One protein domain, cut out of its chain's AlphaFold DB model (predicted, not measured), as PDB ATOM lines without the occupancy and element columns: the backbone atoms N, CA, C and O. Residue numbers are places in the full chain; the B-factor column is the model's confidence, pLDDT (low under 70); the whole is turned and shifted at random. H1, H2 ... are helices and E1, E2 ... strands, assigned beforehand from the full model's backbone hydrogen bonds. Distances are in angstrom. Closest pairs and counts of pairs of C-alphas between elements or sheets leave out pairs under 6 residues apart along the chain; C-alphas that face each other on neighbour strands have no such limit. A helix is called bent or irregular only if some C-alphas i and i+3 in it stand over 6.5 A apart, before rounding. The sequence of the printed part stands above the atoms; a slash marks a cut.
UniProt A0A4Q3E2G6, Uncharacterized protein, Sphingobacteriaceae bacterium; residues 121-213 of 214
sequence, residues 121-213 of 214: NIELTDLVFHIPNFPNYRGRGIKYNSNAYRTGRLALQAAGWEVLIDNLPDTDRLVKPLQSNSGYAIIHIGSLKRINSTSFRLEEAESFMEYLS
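What this domain is: This is residues 121 to 213 of the 214 residues of an uncharacterized protein of Sphingobacteriaceae bacterium (UniProt A0A4Q3E2G6). The core is one strongly twisted antiparallel sheet of five strands, with a short helix at each of its two ends: H2 packs over E5 and E4 near one end, and H1 reaches out past the other, meeting the sheet through its first residues, 171 to 175. The link of residues 133 to 139 leads from edge strand E1 to the opposite edge strand, E2. The printed part has 93 residues, with two named helices and five named strands in the order E1, E2, E3, E4, H1, E5, H2; across the sheet the order is E1, E5, E4, E3, E2. The class is mixed, helices and strands. The whole is only just compact, close to loose, with a radius of gyration of the C-alphas of 14.7 A and spans of 43 by 30 by 21 A.

Where its parts are: Start at C-alpha 127, at (191.235, 147.818, 245.279), where E1 begins; it runs to residue 132, 16.5 A on. Next comes E2, residues 140 to 143, 10.3 A long. E3, residues 149 to 158, is the longest strand at 27.1 A. E4 covers residues 161 to 167 over 20.0 A. Find C-alpha 171 at (170.398, 150.915, 240.651); from there H1 runs to residue 181, 15.3 A away. H1 is only just irregular: C-alphas 173 and 176 are 6.7 A apart. E5, residues 186 to 194, spans 24.5 A. H2, residues 202 to 212, spans 15.4 A and ends at C-alpha 212, at (184.099, 136.107, 242.913).

How they stand to each other: Begin with the sheet, whose strands' lines turn by 103 degrees from edge to edge. E1 and E5 are antiparallel at 154 degrees, with N 129 and O 190 at 3.0 A. E5 and E4 are antiparallel at 161 degrees, with N 191 and O 164 at 2.8 A. E2, E3 and E4 form a meander, each strand the antiparallel neighbour of the one before, through two hairpins. Look for N 156 and O 163 at 2.9 A between E3 and E4, and for N 142 and O 150 at 2.8 A between E2 and E3. The pairing is staggered: E3 pairs with E2 over residues 149 to 153 and with E4 over residues 153 to 158. H2 is on the sheet at a height of 9.2 A, over E5 and E4. It runs across the strands, but only just, at 63 degrees to E4 on the local plane. The closest C-alphas of H2 and E5 are those of Ala 205 and Leu 192, 7.5 A apart. H1 is also on the sheet; its closest C-alpha to E5 is that of Thr 171, 5.0 A from that of Ile 187. H1 and H2 are apart. In each helix 5 of 7 O i to N i+4 pairs are within hydrogen-bond range.

The domain as a whole: The two C-alphas farthest apart are those of Asn 121 and Ser 180, 44.8 A. The printed part has no cut, and no link is long. Residues 123 to 124 pair with residues 200 to 201, antiparallel. The mean pLDDT of the printed part is 90.6, and one residue, 213, is under 70.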
ATOM      1  N   ASN A 121     205.526 145.621 241.834       71.31
ATOM      2  CA  ASN A 121     206.023 146.090 243.123       71.31
ATOM      3  C   ASN A 121     205.188 147.220 243.754       71.31
ATOM      4  O   ASN A 121     205.616 147.799 244.754       71.31
ATOM      5  N   ILE A 122     204.039 147.589 243.181       81.38
ATOM      6  CA  ILE A 122     203.131 148.549 243.810       81.38
ATOM      7  C   ILE A 122     202.343 147.827 244.905       81.38
ATOM      8  O   ILE A 122     201.498 146.975 244.639       81.38
ATOM      9  N   GLU A 123     202.615 148.221 246.142       89.25
ATOM     10  CA  GLU A 123     201.850 147.823 247.318       89.25
ATOM     11  C   GLU A 123     200.540 148.624 247.376       89.25
ATOM     12  O   GLU A 123     200.540 149.857 247.424       89.25
ATOM     13  N   LEU A 124     199.413 147.916 247.359       91.12
ATOM     14  CA  LEU A 124     198.062 148.466 247.413       91.12
ATOM     15  C   LEU A 124     197.493 148.299 248.819       91.12
ATOM     16  O   LEU A 124     197.684 147.267 249.454       91.12
ATOM     17  N   THR A 125     196.743 149.283 249.302       94.12
ATOM     18  CA  THR A 125     195.942 149.149 250.533       94.12
ATOM     19  C   THR A 125     194.485 148.812 250.232       94.12
ATOM     20  O   THR A 125     193.770 148.275 251.080       94.12
ATOM     21  N   ASP A 126     194.043 149.115 249.011       92.88
ATOM     22  CA  ASP A 126     192.653 149.075 248.591       92.88
ATOM     23  C   ASP A 126     192.568 148.818 247.087       92.88
ATOM     24  O   ASP A 126     193.306 149.415 246.302       92.88
ATOM     25  N   LEU A 127     191.613 147.987 246.677       92.62
ATOM     26  CA  LEU A 127     191.235 147.818 245.279       92.62
ATOM     27  C   LEU A 127     189.742 148.111 245.128       92.62
ATOM     28  O   LEU A 127     188.919 147.550 245.846       92.62
ATOM     29  N   VAL A 128     189.389 149.007 244.207       94.25
ATOM     30  CA  VAL A 128     188.001 149.397 243.915       94.25
ATOM     31  C   VAL A 128     187.644 148.932 242.512       94.25
ATOM     32  O   VAL A 128     188.428 149.105 241.583       94.25
ATOM     33  N   PHE A 129     186.458 148.354 242.356       93.25
ATOM     34  CA  PHE A 129     186.006 147.788 241.089       93.25
ATOM     35  C   PHE A 129     184.520 148.045 240.852       93.25
ATOM     36  O   PHE A 129     183.733 148.201 241.783       93.25
ATOM     37  N   HIS A 130     184.118 148.084 239.586       94.06
ATOM     38  CA  HIS A 130     182.720 148.230 239.184       94.06
ATOM     39  C   HIS A 130     182.150 146.886 238.771       94.06
ATOM     40  O   HIS A 130     182.820 146.115 238.089       94.06
ATOM     41  N   ILE A 131     180.898 146.624 239.145       93.44
ATOM     42  CA  ILE A 131     180.213 145.381 238.786       93.44
ATOM     43  C   ILE A 131     178.999 145.729 237.917       93.44
ATOM     44  O   ILE A 131     177.991 146.245 238.426       93.44
ATOM     45  N   PRO A 132     179.080 145.506 236.595       92.88
ATOM     46  CA  PRO A 132     177.940 145.703 235.720       92.88
ATOM     47  C   PRO A 132     176.900 144.600 235.931       92.88
ATOM     48  O   PRO A 132     177.245 143.455 236.200       92.88
ATOM     49  N   ASN A 133     175.620 144.947 235.783       92.25
ATOM     50  CA  ASN A 133     174.491 144.003 235.734       92.25
ATOM     51  C   ASN A 133     174.350 143.024 236.918       92.25
ATOM     52  O   ASN A 133     173.638 142.027 236.807       92.25
ATOM     53  N   PHE A 134     174.987 143.297 238.057       91.19
ATOM     54  CA  PHE A 134     174.900 142.418 239.218       91.19
ATOM     55  C   PHE A 134     173.471 142.388 239.797       91.19
ATOM     56  O   PHE A 134     172.823 143.439 239.859       91.19
ATOM     57  N   PRO A 135     172.948 141.225 240.233       88.56
ATOM     58  CA  PRO A 135     171.603 141.133 240.785       88.56
ATOM     59  C   PRO A 135     171.389 142.093 241.954       88.56
ATOM     60  O   PRO A 135     172.251 142.252 242.814       88.56
ATOM     61  N   ASN A 136     170.213 142.718 242.010       88.25
ATOM     62  CA  ASN A 136     169.853 143.554 243.149       88.25
ATOM     63  C   ASN A 136     169.564 142.674 244.381       88.25
ATOM     64  O   ASN A 136     168.932 141.623 244.261       88.25
ATOM     65  N   TYR A 137     169.975 143.117 245.567       89.12
ATOM     66  CA  TYR A 137     169.781 142.404 246.831       89.12
ATOM     67  C   TYR A 137     169.439 143.369 247.970       89.12
ATOM     68  O   TYR A 137     169.665 144.575 247.905       89.12
ATOM     69  N   ARG A 138     168.891 142.829 249.064       89.44
ATOM     70  CA  ARG A 138     168.658 143.590 250.300       89.44
ATOM     71  C   ARG A 138     169.826 143.378 251.256       89.44
ATOM     72  O   ARG A 138     169.879 142.370 251.952       89.44
ATOM     73  N   GLY A 139     170.762 144.324 251.256       92.94
ATOM     74  CA  GLY A 139     171.957 144.293 252.102       92.94
ATOM     75  C   GLY A 139     171.828 145.082 253.409       92.94
ATOM     76  O   GLY A 139     170.742 145.480 253.833       92.94
ATOM     77  N   ARG A 140     172.972 145.364 254.037       93.88
ATOM     78  CA  ARG A 140     173.077 146.295 255.170       93.88
ATOM     79  C   ARG A 140     172.776 147.731 254.726       93.88
ATOM     80  O   ARG A 140     172.908 148.064 253.544       93.88
ATOM     81  N   GLY A 141     172.365 148.564 255.682       93.50
ATOM     82  CA  GLY A 141     172.102 149.986 255.465       93.50
ATOM     83  C   GLY A 141     173.382 150.775 255.185       93.50
ATOM     84  O   GLY A 141     174.362 150.640 255.917       93.50
ATOM     85  N   ILE A 142     173.351 151.612 254.152       93.81
ATOM     86  CA  ILE A 142     174.418 152.535 253.760       93.81
ATOM     87  C   ILE A 142     173.866 153.940 253.540       93.81
ATOM     88  O   ILE A 142     172.705 154.111 253.153       93.81
ATOM     89  N   LYS A 143     174.714 154.941 253.776       93.62
ATOM     90  CA  LYS A 143     174.425 156.361 253.570       93.62
ATOM     91  C   LYS A 143     175.300 156.927 252.453       93.62
ATOM     92  O   LYS A 143     176.520 156.786 252.487       93.62
ATOM     93  N   TYR A 144     174.681 157.597 251.489       88.69
ATOM     94  CA  TYR A 144     175.375 158.347 250.445       88.69
ATOM     95  C   TYR A 144     175.652 159.788 250.888       88.69
ATOM     96  O   TYR A 144     174.977 160.330 251.767       88.69
ATOM     97  N   ASN A 145     176.596 160.446 250.212       85.19
ATOM     98  CA  ASN A 145     176.953 161.846 250.469       85.19
ATOM     99  C   ASN A 145     175.766 162.815 250.301       85.19
ATOM    100  O   ASN A 145     175.726 163.858 250.943       85.19
ATOM    101  N   SER A 146     174.757 162.446 249.506       79.31
ATOM    102  CA  SER A 146     173.511 163.202 249.310       79.31
ATOM    103  C   SER A 146     172.526 163.135 250.491       79.31
ATOM    104  O   SER A 146     171.389 163.576 250.358       79.31
ATOM    105  N   ASN A 147     172.916 162.548 251.630       78.94
ATOM    106  CA  ASN A 147     172.044 162.167 252.754       78.94
ATOM    107  C   ASN A 147     170.957 161.129 252.415       78.94
ATOM    108  O   ASN A 147     170.184 160.751 253.298       78.94
ATOM    109  N   ALA A 148     170.927 160.609 251.186       84.94
ATOM    110  CA  ALA A 148     170.124 159.445 250.846       84.94
ATOM    111  C   ALA A 148     170.662 158.196 251.560       84.94
ATOM    112  O   ALA A 148     171.871 158.044 251.755       84.94
ATOM    113  N   TYR A 149     169.768 157.282 251.920       87.75
ATOM    114  CA  TYR A 149     170.115 156.009 252.538       87.75
ATOM    115  C   TYR A 149     169.403 154.863 251.827       87.75
ATOM    116  O   TYR A 149     168.295 155.028 251.313       87.75
ATOM    117  N   ARG A 150     170.032 153.689 251.808       88.69
ATOM    118  CA  ARG A 150     169.415 152.458 251.303       88.69
ATOM    119  C   ARG A 150     169.965 151.239 252.019       88.69
ATOM    120  O   ARG A 150     171.056 151.283 252.576       88.69
ATOM    121  N   THR A 151     169.254 150.125 251.933       91.06
ATOM    122  CA  THR A 151     169.849 148.804 252.141       91.06
ATOM    123  C   THR A 151     170.473 148.342 250.828       91.06
ATOM    124  O   THR A 151     169.834 148.399 249.777       91.06
ATOM    125  N   GLY A 152     171.748 147.965 250.860       92.88
ATOM    126  CA  GLY A 152     172.483 147.668 249.624       92.88
ATOM    127  C   GLY A 152     173.945 147.272 249.792       92.88
ATOM    128  O   GLY A 152     174.625 147.075 248.794       92.88
ATOM    129  N   ARG A 153     174.449 147.136 251.028       95.75
ATOM    130  CA  ARG A 153     175.805 146.623 251.253       95.75
ATOM    131  C   ARG A 153     175.817 145.126 251.506       95.75
ATOM    132  O   ARG A 153     175.227 144.660 252.485       95.75
ATOM    133  N   LEU A 154     176.536 144.398 250.668       95.38
ATOM    134  CA  LEU A 154     177.023 143.059 250.955       95.38
ATOM    135  C   LEU A 154     178.424 143.190 251.564       95.38
ATOM    136  O   LEU A 154     179.229 143.986 251.091       95.38
ATOM    137  N   ALA A 155     178.695 142.441 252.630       95.31
ATOM    138  CA  ALA A 155     180.006 142.388 253.266       95.31
ATOM    139  C   ALA A 155     180.403 140.921 253.419       95.31
ATOM    140  O   ALA A 155     179.708 140.170 254.108       95.31
ATOM    141  N   LEU A 156     181.482 140.526 252.754       94.06
ATOM    142  CA  LEU A 156     182.017 139.169 252.752       94.06
ATOM    143  C   LEU A 156     183.423 139.197 253.342       94.06
ATOM    144  O   LEU A 156     184.181 140.134 253.098       94.06
ATOM    145  N   GLN A 157     183.771 138.166 254.106       95.06
ATOM    146  CA  GLN A 157     185.110 138.001 254.658       95.06
ATOM    147  C   GLN A 157     185.562 136.554 254.478       95.06
ATOM    148  O   GLN A 157     184.846 135.629 254.860       95.06
ATOM    149  N   ALA A 158     186.737 136.360 253.885       94.38
ATOM    150  CA  ALA A 158     187.326 135.043 253.657       94.38
ATOM    151  C   ALA A 158     188.839 135.166 253.448       94.38
ATOM    152  O   ALA A 158     189.301 136.142 252.870       94.38
ATOM    153  N   ALA A 159     189.618 134.181 253.906       93.31
ATOM    154  CA  ALA A 159     191.068 134.104 253.666       93.31
ATOM    155  C   ALA A 159     191.857 135.401 253.991       93.31
ATOM    156  O   ALA A 159     192.823 135.748 253.312       93.31
ATOM    157  N   GLY A 160     191.439 136.135 255.029       95.06
ATOM    158  CA  GLY A 160     192.065 137.401 255.433       95.06
ATOM    159  C   GLY A 160     191.675 138.621 254.588       95.06
ATOM    160  O   GLY A 160     192.228 139.700 254.803       95.06
ATOM    161  N   TRP A 161     190.730 138.474 253.659       96.88
ATOM    162  CA  TRP A 161     190.185 139.539 252.821       96.88
ATOM    163  C   TRP A 161     188.804 139.978 253.285       96.88
ATOM    164  O   TRP A 161     187.999 139.162 253.738       96.88
ATOM    165  N   GLU A 162     188.526 141.263 253.117       96.69
ATOM    166  CA  GLU A 162     187.200 141.854 253.197       96.69
ATOM    167  C   GLU A 162     186.783 142.358 251.816       96.69
ATOM    168  O   GLU A 162     187.522 143.090 251.155       96.69
ATOM    169  N   VAL A 163     185.565 141.994 251.420       96.56
ATOM    170  CA  VAL A 163     184.903 142.488 250.215       96.56
ATOM    171  C   VAL A 163     183.642 143.210 250.634       96.56
ATOM    172  O   VAL A 163     182.753 142.624 251.260       96.56
ATOM    173  N   LEU A 164     183.535 144.471 250.240       96.56
ATOM    174  CA  LEU A 164     182.293 145.223 250.329       96.56
ATOM    175  C   LEU A 164     181.748 145.403 248.923       96.56
ATOM    176  O   LEU A 164     182.503 145.762 248.029       96.56
ATOM    177  N   ILE A 165     180.453 145.179 248.736       96.44
ATOM    178  CA  ILE A 165     179.750 145.498 247.491       96.44
ATOM    179  C   ILE A 165     178.561 146.369 247.854       96.44
ATOM    180  O   ILE A 165     177.723 145.971 248.663       96.44
ATOM    181  N   ASP A 166     178.490 147.542 247.245       96.12
ATOM    182  CA  ASP A 166     177.402 148.488 247.413       96.12
ATOM    183  C   ASP A 166     176.616 148.623 246.117       96.12
ATOM    184  O   ASP A 166     177.181 148.843 245.044       96.12
ATOM    185  N   ASN A 167     175.292 148.598 246.226       93.56
ATOM    186  CA  ASN A 167     174.434 149.174 245.201       93.56
ATOM    187  C   ASN A 167     174.765 150.661 244.987       93.56
ATOM    188  O   ASN A 167     175.078 151.388 245.934       93.56
ATOM    189  N   LEU A 168     174.604 151.144 243.759       91.88
ATOM    190  CA  LEU A 168     174.701 152.568 243.435       91.88
ATOM    191  C   LEU A 168     173.350 153.294 243.600       91.88
ATOM    192  O   LEU A 168     172.299 152.652 243.602       91.88
ATOM    193  N   PRO A 169     173.327 154.633 243.731       86.62
ATOM    194  CA  PRO A 169     172.074 155.384 243.864       86.62
ATOM    195  C   PRO A 169     171.080 155.123 242.720       86.62
ATOM    196  O   PRO A 169     169.883 154.996 242.952       86.62
ATOM    197  N   ASP A 170     171.588 154.964 241.495       85.12
ATOM    198  CA  ASP A 170     170.788 154.757 240.285       85.12
ATOM    199  C   ASP A 170     170.320 153.309 240.053       85.12
ATOM    200  O   ASP A 170     169.592 153.060 239.089       85.12
ATOM    201  N   THR A 171     170.695 152.339 240.902       84.31
ATOM    202  CA  THR A 171     170.398 150.915 240.651       84.31
ATOM    203  C   THR A 171     168.911 150.673 240.396       84.31
ATOM    204  O   THR A 171     168.557 150.024 239.416       84.31
ATOM    205  N   ASP A 172     168.016 151.230 241.214       84.00
ATOM    206  CA  ASP A 172     166.580 150.933 241.114       84.00
ATOM    207  C   ASP A 172     165.959 151.499 239.825       84.00
ATOM    208  O   ASP A 172     165.042 150.902 239.254       84.00
ATOM    209  N   ARG A 173     166.500 152.621 239.331       88.25
ATOM    210  CA  ARG A 173     166.108 153.227 238.054       88.25
ATOM    211  C   ARG A 173     166.558 152.375 236.867       88.25
ATOM    212  O   ARG A 173     165.824 152.272 235.888       88.25
ATOM    213  N   LEU A 174     167.739 151.760 236.954       87.56
ATOM    214  CA  LEU A 174     168.367 151.023 235.852       87.56
ATOM    215  C   LEU A 174     167.985 149.535 235.802       87.56
ATOM    216  O   LEU A 174     167.993 148.948 234.722       87.56
ATOM    217  N   VAL A 175     167.578 148.928 236.923       86.69
ATOM    218  CA  VAL A 175     167.225 147.494 236.993       86.69
ATOM    219  C   VAL A 175     166.051 147.127 236.081       86.69
ATOM    220  O   VAL A 175     166.131 146.135 235.362       86.69
ATOM    221  N   LYS A 176     164.968 147.916 236.068       85.56
ATOM    222  CA  LYS A 176     163.799 147.619 235.217       85.56
ATOM    223  C   LYS A 176     164.148 147.657 233.716       85.56
ATOM    224  O   LYS A 176     163.817 146.696 233.016       85.56
ATOM    225  N   PRO A 177     164.837 148.702 233.209       86.88
ATOM    226  CA  PRO A 177     165.374 148.701 231.852       86.88
ATOM    227  C   PRO A 177     166.297 147.514 231.555       86.88
ATOM    228  O   PRO A 177     166.131 146.897 230.507       86.88
ATOM    229  N   LEU A 178     167.220 147.160 232.461       88.12
ATOM    230  CA  LEU A 178     168.132 146.020 232.275       88.12
ATOM    231  C   LEU A 178     167.373 144.704 232.066       88.12
ATOM    232  O   LEU A 178     167.718 143.931 231.177       88.12
ATOM    233  N   GLN A 179     166.316 144.474 232.849       85.12
ATOM    234  CA  GLN A 179     165.478 143.277 232.742       85.12
ATOM    235  C   GLN A 179     164.657 143.227 231.448       85.12
ATOM    236  O   GLN A 179     164.379 142.140 230.950       85.12
ATOM    237  N   SER A 180     164.251 144.384 230.918       86.88
ATOM    238  CA  SER A 180     163.310 144.459 229.790       86.88
ATOM    239  C   SER A 180     164.006 144.552 228.431       86.88
ATOM    240  O   SER A 180     163.548 143.953 227.464       86.88
ATOM    241  N   ASN A 181     165.103 145.306 228.351       82.31
ATOM    242  CA  ASN A 181     165.737 145.677 227.082       82.31
ATOM    243  C   ASN A 181     167.066 144.956 226.833       82.31
ATOM    244  O   ASN A 181     167.630 145.097 225.749       82.31
ATOM    245  N   SER A 182     167.566 144.191 227.813       83.56
ATOM    246  CA  SER A 182     168.956 143.714 227.847       83.56
ATOM    247  C   SER A 182     169.971 144.874 227.755       83.56
ATOM    248  O   SER A 182     169.624 146.037 227.540       83.56
ATOM    249  N   GLY A 183     171.254 144.590 227.968       92.06
ATOM    250  CA  GLY A 183     172.321 145.594 227.901       92.06
ATOM    251  C   GLY A 183     173.117 145.696 229.192       92.06
ATOM    252  O   GLY A 183     173.069 144.792 230.021       92.06
ATOM    253  N   TYR A 184     173.869 146.782 229.338       94.38
ATOM    254  CA  TYR A 184     174.875 146.936 230.382       94.38
ATOM    255  C   TYR A 184     174.723 148.250 231.137       94.38
ATOM    256  O   TYR A 184     174.550 149.313 230.541       94.38
ATOM    257  N   ALA A 185     174.844 148.175 232.457       94.38
ATOM    258  CA  ALA A 185     175.024 149.331 233.317       94.38
ATOM    259  C   ALA A 185     175.827 148.942 234.561       94.38
ATOM    260  O   ALA A 185     175.624 147.869 235.135       94.38
ATOM    261  N   ILE A 186     176.704 149.840 235.007       94.81
ATOM    262  CA  ILE A 186     177.321 149.758 236.326       94.81
ATOM    263  C   ILE A 186     176.241 150.088 237.348       94.81
ATOM    264  O   ILE A 186     175.778 151.223 237.450       94.81
ATOM    265  N   ILE A 187     175.851 149.077 238.114       94.38
ATOM    266  CA  ILE A 187     174.824 149.212 239.150       94.38
ATOM    267  C   ILE A 187     175.337 148.874 240.546       94.38
ATOM    268  O   ILE A 187     174.617 149.112 241.516       94.38
ATOM    269  N   HIS A 188     176.571 148.380 240.651       95.25
ATOM    270  CA  HIS A 188     177.254 148.148 241.915       95.25
ATOM    271  C   HIS A 188     178.721 148.565 241.825       95.25
ATOM    272  O   HIS A 188     179.332 148.576 240.751       95.25
ATOM    273  N   ILE A 189     179.281 148.882 242.982       96.25
ATOM    274  CA  ILE A 189     180.707 149.098 243.195       96.25
ATOM    275  C   ILE A 189     181.180 148.149 244.291       96.25
ATOM    276  O   ILE A 189     180.478 147.942 245.280       96.25
ATOM    277  N   GLY A 190     182.361 147.580 244.111       96.06
ATOM    278  CA  GLY A 190     183.037 146.774 245.104       96.06
ATOM    279  C   GLY A 190     184.322 147.420 245.608       96.06
ATOM    280  O   GLY A 190     184.954 148.220 244.915       96.06
ATOM    281  N   SER A 191     184.717 147.045 246.818       96.62
ATOM    282  CA  SER A 191     186.057 147.279 247.347       96.62
ATOM    283  C   SER A 191     186.614 145.998 247.952       96.62
ATOM    284  O   SER A 191     185.887 145.302 248.662       96.62
ATOM    285  N   LEU A 192     187.897 145.742 247.734       96.50
ATOM    286  CA  LEU A 192     188.659 144.640 248.307       96.50
ATOM    287  C   LEU A 192     189.815 145.196 249.144       96.50
ATOM    288  O   LEU A 192     190.553 146.069 248.679       96.50
ATOM    289  N   LYS A 193     189.963 144.691 250.371       97.12
ATOM    290  CA  LYS A 193     191.035 145.063 251.310       97.12
ATOM    291  C   LYS A 193     191.434 143.874 252.175       97.12
ATOM    292  O   LYS A 193     190.646 142.947 252.364       97.12
ATOM    293  N   ARG A 194     192.622 143.919 252.778       97.19
ATOM    294  CA  ARG A 194     192.979 142.989 253.859       97.19
ATOM    295  C   ARG A 194     192.260 143.380 255.158       97.19
ATOM    296  O   ARG A 194     192.203 144.557 255.502       97.19
ATOM    297  N   ILE A 195     191.759 142.397 255.913       96.50
ATOM    298  CA  ILE A 195     191.037 142.625 257.189       96.50
ATOM    299  C   ILE A 195     191.933 143.310 258.236       96.50
ATOM    300  O   ILE A 195     191.462 144.079 259.069       96.50
ATOM    301  N   ASN A 196     193.235 143.027 258.197       95.25
ATOM    302  CA  ASN A 196     194.244 143.616 259.078       95.25
ATOM    303  C   ASN A 196     194.821 144.942 258.540       95.25
ATOM    304  O   ASN A 196     195.788 145.445 259.110       95.25
ATOM    305  N   SER A 197     194.272 145.480 257.445       92.81
ATOM    306  CA  SER A 197     194.730 146.706 256.781       92.81
ATOM    307  C   SER A 197     196.190 146.683 256.307       92.81
ATOM    308  O   SER A 197     196.773 147.744 256.087       92.81
ATOM    309  N   THR A 198     196.807 145.505 256.157       96.12
ATOM    310  CA  THR A 198     198.133 145.417 255.534       96.12
ATOM    311  C   THR A 198     198.030 145.650 254.034       96.12
ATOM    312  O   THR A 198     196.991 145.378 253.426       96.12
ATOM    313  N   SER A 199     199.123 146.120 253.436       95.88
ATOM    314  CA  SER A 199     199.213 146.198 251.986       95.88
ATOM    315  C   SER A 199     199.208 144.807 251.347       95.88
ATOM    316  O   SER A 199     199.385 143.784 252.021       95.88
ATOM    317  N   PHE A 200     198.933 144.782 250.052       94.00
ATOM    318  CA  PHE A 200     198.927 143.595 249.213       94.00
ATOM    319  C   PHE A 200     199.321 143.966 247.785       94.00
ATOM    320  O   PHE A 200     199.170 145.112 247.354       94.00
ATOM    321  N   ARG A 201     199.764 142.977 247.014       91.19
ATOM    322  CA  ARG A 201     200.043 143.141 245.586       91.19
ATOM    323  C   ARG A 201     198.797 142.918 244.745       91.19
ATOM    324  O   ARG A 201     197.906 142.155 245.122       91.19
ATOM    325  N   LEU A 202     198.763 143.528 243.561       87.62
ATOM    326  CA  LEU A 202     197.648 143.360 242.626       87.62
ATOM    327  C   LEU A 202     197.376 141.883 242.304       87.62
ATOM    328  O   LEU A 202     196.223 141.476 242.270       87.62
ATOM    329  N   GLU A 203     198.416 141.070 242.142       88.31
ATOM    330  CA  GLU A 203     198.307 139.633 241.850       88.31
ATOM    331  C   GLU A 203     197.566 138.853 242.942       88.31
ATOM    332  O   GLU A 203     196.781 137.950 242.648       88.31
ATOM    333  N   GLU A 204     197.781 139.210 244.212       91.44
ATOM    334  CA  GLU A 204     197.074 138.589 245.333       91.44
ATOM    335  C   GLU A 204     195.582 138.939 245.294       91.44
ATOM    336  O   GLU A 204     194.733 138.086 245.560       91.44
ATOM    337  N   ALA A 205     195.268 140.189 244.945       90.88
ATOM    338  CA  ALA A 205     193.900 140.653 244.771       90.88
ATOM    339  C   ALA A 205     193.221 139.991 243.562       90.88
ATOM    340  O   ALA A 205     192.102 139.508 243.705       90.88
ATOM    341  N   GLU A 206     193.890 139.911 242.406       88.44
ATOM    342  CA  GLU A 206     193.405 139.206 241.207       88.44
ATOM    343  C   GLU A 206     193.081 137.745 241.535       88.44
ATOM    344  O   GLU A 206     191.955 137.301 241.311       88.44
ATOM    345  N   SER A 207     194.020 137.041 242.176       90.06
ATOM    346  CA  SER A 207     193.852 135.639 242.583       90.06
ATOM    347  C   SER A 207     192.648 135.441 243.506       90.06
ATOM    348  O   SER A 207     191.952 134.432 243.432       90.06
ATOM    349  N   PHE A 208     192.381 136.394 244.403       91.25
ATOM    350  CA  PHE A 208     191.203 136.334 245.261       91.25
ATOM    351  C   PHE A 208     189.906 136.647 244.492       91.25
ATOM    352  O   PHE A 208     188.882 135.999 244.708       91.25
ATOM    353  N   MET A 209     189.940 137.626 243.587       87.81
ATOM    354  CA  MET A 209     188.786 138.043 242.786       87.81
ATOM    355  C   MET A 209     188.317 136.960 241.806       87.81
ATOM    356  O   MET A 209     187.132 136.935 241.479       87.81
ATOM    357  N   GLU A 210     189.184 136.034 241.389       86.75
ATOM    358  CA  GLU A 210     188.781 134.860 240.599       86.75
ATOM    359  C   GLU A 210     187.682 134.040 241.298       86.75
ATOM    360  O   GLU A 210     186.736 133.606 240.641       86.75
ATOM    361  N   TYR A 211     187.708 133.926 242.632       83.69
ATOM    362  CA  TYR A 211     186.653 133.247 243.402       83.69
ATOM    363  C   TYR A 211     185.311 133.997 243.426       83.69
ATOM    364  O   TYR A 211     184.304 133.437 243.858       83.69
ATOM    365  N   LEU A 212     185.294 135.264 243.008       75.69
ATOM    366  CA  LEU A 212     184.099 136.107 242.913       75.69
ATOM    367  C   LEU A 212     183.591 136.251 241.475       75.69
ATOM    368  O   LEU A 212     182.578 136.917 241.260       75.69
ATOM    369  N   SER A 213     184.290 135.669 240.497       68.44
ATOM    370  CA  SER A 213     183.805 135.624 239.122       68.44
ATOM    371  C   SER A 213     182.621 134.651 239.034       68.44
ATOM    372  O   SER A 213     182.731 133.485 239.411       68.44
TER     373      SER A 213